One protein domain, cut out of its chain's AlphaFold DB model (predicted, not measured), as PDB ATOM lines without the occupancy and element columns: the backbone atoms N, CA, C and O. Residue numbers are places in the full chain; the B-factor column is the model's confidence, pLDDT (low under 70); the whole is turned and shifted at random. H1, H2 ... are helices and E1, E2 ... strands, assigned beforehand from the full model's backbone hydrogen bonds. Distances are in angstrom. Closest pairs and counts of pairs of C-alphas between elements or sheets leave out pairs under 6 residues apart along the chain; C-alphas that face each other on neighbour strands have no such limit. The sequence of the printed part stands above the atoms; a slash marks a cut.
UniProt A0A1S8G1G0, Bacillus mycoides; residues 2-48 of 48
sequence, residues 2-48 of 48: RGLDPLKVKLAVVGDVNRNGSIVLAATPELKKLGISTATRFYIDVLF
ATOM      1  N   ARG A   2     135.917 127.065 111.426       64.62
ATOM      2  CA  ARG A   2     135.671 127.059 109.968       64.62
ATOM      3  C   ARG A   2     134.240 126.675 109.528       64.62
ATOM      4  O   ARG A   2     133.991 126.690 108.336       64.62
ATOM      5  N   GLY A   3     133.300 126.377 110.435       71.50
ATOM      6  CA  GLY A   3     131.874 126.182 110.090       71.50
ATOM      7  C   GLY A   3     131.594 125.079 109.056       71.50
ATOM      8  O   GLY A   3     130.587 125.129 108.359       71.50
ATOM      9  N   LEU A   4     132.512 124.122 108.919       70.19
ATOM     10  CA  LEU A   4     132.446 123.062 107.922       70.19
ATOM     11  C   LEU A   4     131.514 121.945 108.402       70.19
ATOM     12  O   LEU A   4     131.666 121.463 109.522       70.19
ATOM     13  N   ASP A   5     130.585 121.528 107.542       76.56
ATOM     14  CA  ASP A   5     129.681 120.405 107.803       76.56
ATOM     15  C   ASP A   5     130.468 119.077 107.765       76.56
ATOM     16  O   ASP A   5     130.914 118.669 106.685       76.56
ATOM     17  N   PRO A   6     130.647 118.382 108.906       70.81
ATOM     18  CA  PRO A   6     131.479 117.181 109.014       70.81
ATOM     19  C   PRO A   6     131.003 116.017 108.132       70.81
ATOM     20  O   PRO A   6     131.767 115.082 107.893       70.81
ATOM     21  N   LEU A   7     129.764 116.058 107.630       77.88
ATOM     22  CA  LEU A   7     129.221 115.032 106.740       77.88
ATOM     23  C   LEU A   7     129.581 115.253 105.269       77.88
ATOM     24  O   LEU A   7     129.537 114.302 104.494       77.88
ATOM     25  N   LYS A   8     129.939 116.480 104.883       77.31
ATOM     26  CA  LYS A   8     130.254 116.837 103.490       77.31
ATOM     27  C   LYS A   8     131.737 117.077 103.253       77.31
ATOM     28  O   LYS A   8     132.189 117.045 102.111       77.31
ATOM     29  N   VAL A   9     132.497 117.342 104.309       79.88
ATOM     30  CA  VAL A   9     133.915 117.676 104.186       79.88
ATOM     31  C   VAL A   9     134.813 116.459 104.340       79.88
ATOM     32  O   VAL A   9     134.531 115.524 105.090       79.88
ATOM     33  N   LYS A  10     135.941 116.490 103.634       81.25
ATOM     34  CA  LYS A  10     136.985 115.468 103.693       81.25
ATOM     35  C   LYS A  10     137.964 115.844 104.804       81.25
ATOM     36  O   LYS A  10     138.919 116.569 104.565       81.25
ATOM     37  N   LEU A  11     137.685 115.407 106.033       81.38
ATOM     38  CA  LEU A  11     138.538 115.660 107.199       81.38
ATOM     39  C   LEU A  11     138.991 114.354 107.858       81.38
ATOM     40  O   LEU A  11     138.177 113.475 108.156       81.38
ATOM     41  N   ALA A  12     140.291 114.250 108.119       83.25
ATOM     42  CA  ALA A  12     140.892 113.175 108.896       83.25
ATOM     43  C   ALA A  12     141.517 113.743 110.172       83.25
ATOM     44  O   ALA A  12     142.164 114.789 110.149       83.25
ATOM     45  N   VAL A  13     141.340 113.036 111.284       82.81
ATOM     46  CA  VAL A  13     142.051 113.283 112.538       82.81
ATOM     47  C   VAL A  13     143.217 112.310 112.593       82.81
ATOM     48  O   VAL A  13     143.019 111.093 112.614       82.81
ATOM     49  N   VAL A  14     144.429 112.852 112.604       84.81
ATOM     50  CA  VAL A  14     145.682 112.094 112.611       84.81
ATOM     51  C   VAL A  14     146.393 112.354 113.934       84.81
ATOM     52  O   VAL A  14     146.373 113.479 114.426       84.81
ATOM     53  N   GLY A  15     146.990 111.313 114.523       82.38
ATOM     54  CA  GLY A  15     147.672 111.433 115.816       82.38
ATOM     55  C   GLY A  15     148.907 112.340 115.772       82.38
ATOM     56  O   GLY A  15     149.039 113.239 116.593       82.38
ATOM     57  N   ASP A  16     149.793 112.122 114.799       81.44
ATOM     58  CA  ASP A  16     150.998 112.939 114.590       81.44
ATOM     59  C   ASP A  16     151.205 113.212 113.099       81.44
ATOM     60  O   ASP A  16     151.463 112.291 112.332       81.44
ATOM     61  N   VAL A  17     151.075 114.462 112.669       76.19
ATOM     62  CA  VAL A  17     151.197 114.842 111.251       76.19
ATOM     63  C   VAL A  17     152.645 114.912 110.755       76.19
ATOM     64  O   VAL A  17     152.865 114.913 109.549       76.19
ATOM     65  N   ASN A  18     153.630 114.953 111.657       78.75
ATOM     66  CA  ASN A  18     155.047 115.094 111.301       78.75
ATOM     67  C   ASN A  18     155.747 113.742 111.127       78.75
ATOM     68  O   ASN A  18     156.833 113.662 110.552       78.75
ATOM     69  N   ARG A  19     155.140 112.665 111.635       76.25
ATOM     70  CA  ARG A  19     155.697 111.320 111.558       76.25
ATOM     71  C   ARG A  19     155.173 110.583 110.335       76.25
ATOM     72  O   ARG A  19     153.973 110.366 110.183       76.25
ATOM     73  N   ASN A  20     156.095 110.111 109.500       72.19
ATOM     74  CA  ASN A  20     155.740 109.260 108.375       72.19
ATOM     75  C   ASN A  20     155.110 107.938 108.862       72.19
ATOM     76  O   ASN A  20     155.660 107.268 109.740       72.19
ATOM     77  N   GLY A  21     153.953 107.564 108.307       73.50
ATOM     78  CA  GLY A  21     153.196 106.377 108.721       73.50
ATOM     79  C   GLY A  21     152.348 106.575 109.982       73.50
ATOM     80  O   GLY A  21     152.139 105.621 110.738       73.50
ATOM     81  N   SER A  22     151.884 107.799 110.230       79.56
ATOM     82  CA  SER A  22     150.983 108.126 111.337       79.56
ATOM     83  C   SER A  22     149.634 107.424 111.225       79.56
ATOM     84  O   SER A  22     149.247 106.968 110.155       79.56
ATOM     85  N   ILE A  23     148.896 107.311 112.324       81.56
ATOM     86  CA  ILE A  23     147.627 106.576 112.348       81.56
ATOM     87  C   ILE A  23     146.463 107.559 112.245       81.56
ATOM     88  O   ILE A  23     146.374 108.517 113.019       81.56
ATOM     89  N   VAL A  24     145.553 107.292 111.305       84.19
ATOM     90  CA  VAL A  24     144.266 107.988 111.222       84.19
ATOM     91  C   VAL A  24     143.359 107.485 112.344       84.19
ATOM     92  O   VAL A  24     142.941 106.323 112.352       84.19
ATOM     93  N   LEU A  25     143.054 108.368 113.293       85.25
ATOM     94  CA  LEU A  25     142.207 108.091 114.455       85.25
ATOM     95  C   LEU A  25     140.719 108.211 114.117       85.25
ATOM     96  O   LEU A  25     139.897 107.478 114.659       85.25
ATOM     97  N   ALA A  26     140.372 109.121 113.206       83.81
ATOM     98  CA  ALA A  26     139.018 109.286 112.693       83.81
ATOM     99  C   ALA A  26     139.046 109.851 111.271       83.81
ATOM    100  O   ALA A  26     139.906 110.659 110.934       83.81
ATOM    101  N   ALA A  27     138.082 109.451 110.448       84.38
ATOM    102  CA  ALA A  27     137.891 109.974 109.101       84.38
ATOM    103  C   ALA A  27     136.399 110.193 108.841       84.38
ATOM    104  O   ALA A  27     135.565 109.390 109.283       84.38
ATOM    105  N   THR A  28     136.063 111.266 108.124       84.88
ATOM    106  CA  THR A  28     134.685 111.531 107.697       84.88
ATOM    107  C   THR A  28     134.198 110.486 106.682       84.88
ATOM    108  O   THR A  28     135.010 109.835 106.017       84.88
ATOM    109  N   PRO A  29     132.871 110.302 106.525       84.25
ATOM    110  CA  PRO A  29     132.318 109.326 105.583       84.25
ATOM    111  C   PRO A  29     132.796 109.540 104.141       84.25
ATOM    112  O   PRO A  29     133.063 108.573 103.432       84.25
ATOM    113  N   GLU A  30     132.961 110.797 103.726       83.38
ATOM    114  CA  GLU A  30     133.465 111.151 102.394       83.38
ATOM    115  C   GLU A  30     134.918 110.702 102.173       83.38
ATOM    116  O   GLU A  30     135.261 110.269 101.077       83.38
ATOM    117  N   LEU A  31     135.763 110.711 103.210       82.56
ATOM    118  CA  LEU A  31     137.117 110.146 103.132       82.56
ATOM    119  C   LEU A  31     137.117 108.617 103.111       82.56
ATOM    120  O   LEU A  31     137.904 108.017 102.378       82.56
ATOM    121  N   LYS A  32     136.196 107.981 103.842       80.56
ATOM    122  CA  LYS A  32     136.033 106.518 103.811       80.56
ATOM    123  C   LYS A  32     135.643 106.014 102.425       80.56
ATOM    124  O   LYS A  32     136.162 104.991 101.991       80.56
ATOM    125  N   LYS A  33     134.797 106.755 101.700       83.88
ATOM    126  CA  LYS A  33     134.450 106.452 100.298       83.88
ATOM    127  C   LYS A  33     135.655 106.511  99.355       83.88
ATOM    128  O   LYS A  33     135.666 105.805  98.356       83.88
ATOM    129  N   LEU A  34     136.667 107.318  99.679       81.25
ATOM    130  CA  LEU A  34     137.920 107.417  98.920       81.25
ATOM    131  C   LEU A  34     138.942 106.330  99.298       81.25
ATOM    132  O   LEU A  34     140.048 106.327  98.769       81.25
ATOM    133  N   GLY A  35     138.592 105.414 100.207       77.31
ATOM    134  CA  GLY A  35     139.472 104.335 100.665       77.31
ATOM    135  C   GLY A  35     140.308 104.676 101.901       77.31
ATOM    136  O   GLY A  35     141.091 103.840 102.348       77.31
ATOM    137  N   ILE A  36     140.132 105.863 102.497       77.50
ATOM    138  CA  ILE A  36     140.813 106.255 103.739       77.50
ATOM    139  C   ILE A  36     139.939 105.847 104.928       77.50
ATOM    140  O   ILE A  36     138.950 106.505 105.252       77.50
ATOM    141  N   SER A  37     140.299 104.741 105.578       73.19
ATOM    142  CA  SER A  37     139.576 104.211 106.736       73.19
ATOM    143  C   SER A  37     140.241 104.590 108.060       73.19
ATOM    144  O   SER A  37     141.398 105.007 108.133       73.19
ATOM    145  N   THR A  38     139.488 104.420 109.143       68.25
ATOM    146  CA  THR A  38     140.023 104.474 110.501       68.25
ATOM    147  C   THR A  38     141.062 103.359 110.680       68.25
ATOM    148  O   THR A  38     140.838 102.243 110.215       68.25
ATOM    149  N   ALA A  39     142.181 103.649 111.352       66.62
ATOM    150  CA  ALA A  39     143.340 102.759 111.526       66.62
ATOM    151  C   ALA A  39     144.198 102.491 110.269       66.62
ATOM    152  O   ALA A  39     145.125 101.682 110.314       66.62
ATOM    153  N   THR A  40     143.967 103.207 109.165       66.50
ATOM    154  CA  THR A  40     144.912 103.227 108.040       66.50
ATOM    155  C   THR A  40     146.150 104.060 108.406       66.50
ATOM    156  O   THR A  40     146.049 105.082 109.093       66.50
ATOM    157  N   ARG A  41     147.336 103.626 107.955       68.12
ATOM    158  CA  ARG A  41     148.565 104.424 108.068       68.12
ATOM    159  C   ARG A  41     148.526 105.565 107.055       68.12
ATOM    160  O   ARG A  41     148.533 105.327 105.853       68.12
ATOM    161  N   PHE A  42     148.503 106.791 107.559       69.56
ATOM    162  CA  PHE A  42     148.692 108.007 106.792       69.56
ATOM    163  C   PHE A  42     150.176 108.156 106.446       69.56
ATOM    164  O   PHE A  42     151.030 108.326 107.321       69.56
ATOM    165  N   TYR A  43     150.476 108.039 105.160       58.66
ATOM    166  CA  TYR A  43     151.778 108.373 104.601       58.66
ATOM    167  C   TYR A  43     151.717 109.836 104.148       58.66
ATOM    168  O   TYR A  43     150.726 110.242 103.545       58.66
ATOM    169  N   ILE A  44     152.742 110.627 104.476       50.09
ATOM    170  CA  ILE A  44     152.752 112.105 104.380       50.09
ATOM    171  C   ILE A  44     152.531 112.661 102.947       50.09
ATOM    172  O   ILE A  44     152.339 113.861 102.789       50.09
ATOM    173  N   ASP A  45     152.451 111.820 101.912       40.56
ATOM    174  CA  ASP A  45     152.228 112.237 100.513       40.56
ATOM    175  C   ASP A  45     150.770 112.514 100.106       40.56
ATOM    176  O   ASP A  45     150.512 112.871  98.958       40.56
ATOM    177  N   VAL A  46     149.786 112.358 100.994       41.03
ATOM    178  CA  VAL A  46     148.377 112.590 100.626       41.03
ATOM    179  C   VAL A  46     147.890 113.923 101.190       41.03
ATOM    180  O   VAL A  46     147.190 113.973 102.197       41.03
ATOM    181  N   LEU A  47     148.266 115.016 100.525       35.88
ATOM    182  CA  LEU A  47     147.663 116.336 100.721       35.88
ATOM    183  C   LEU A  47     146.519 116.512  99.703       35.88
ATOM    184  O   LEU A  47     146.773 116.767  98.528       35.88
ATOM    185  N   PHE A  48     145.269 116.368 100.149       43.50
ATOM    186  CA  PHE A  48     144.066 116.796  99.421       43.50
ATOM    187  C   PHE A  48     143.159 117.601 100.347       43.50
ATOM    188  O   PHE A  48     143.025 117.200 101.526       43.50
TER     189      PHE A  48
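Overview. This is residues 2 to 48 of the 48 residues of a protein of Bacillus mycoides (UniProt A0A1S8G1G0). What is the main picture? With little regular structure, this is a small two-strand hairpin, E1 and E2, followed by a short helix, H1, and an unnamed stretch, residues 34 to 48, which folds back so that residues 41 to 42 pair antiparallel with residues 22 to 23 of E2. What makes it up? The 47 printed residues, 14 in named elements, run E1, E2, H1, in the mixed class with one antiparallel sheet, E1 - E2. It is compact, with radius of gyration of the C-alphas 10.5 A and spans of 28 by 22 by 17 A.

Along the chain. Where are the strands? E1, residues 12 to 14, begins at C-alpha (140.892, 113.175, 108.896); E2, residues 22 to 27, is 13.4 A long. Where is the helix? H1, residues 29 to 33, ends at C-alpha (134.450, 106.452, 100.298).

Arrangement. How do E1 and E2 pair? They form an antiparallel hairpin at 146 degrees, with N 13 and O 26 2.8 A apart, within hydrogen-bond range. Where is H1? The closest C-alphas of E1 and H1, Ala 12 and Leu 31, are 7.5 A apart. In H1 every O i to N i+4 pair is within hydrogen-bond range.

Size, cuts and confidence. How large is it? The farthest C-alphas, Gly 3 and Asn 20, are 29.3 A apart. Any cuts or doubts? The printed part has no cut and no long link; pLDDT is under 70 at residue 2 and residues 38 to 48.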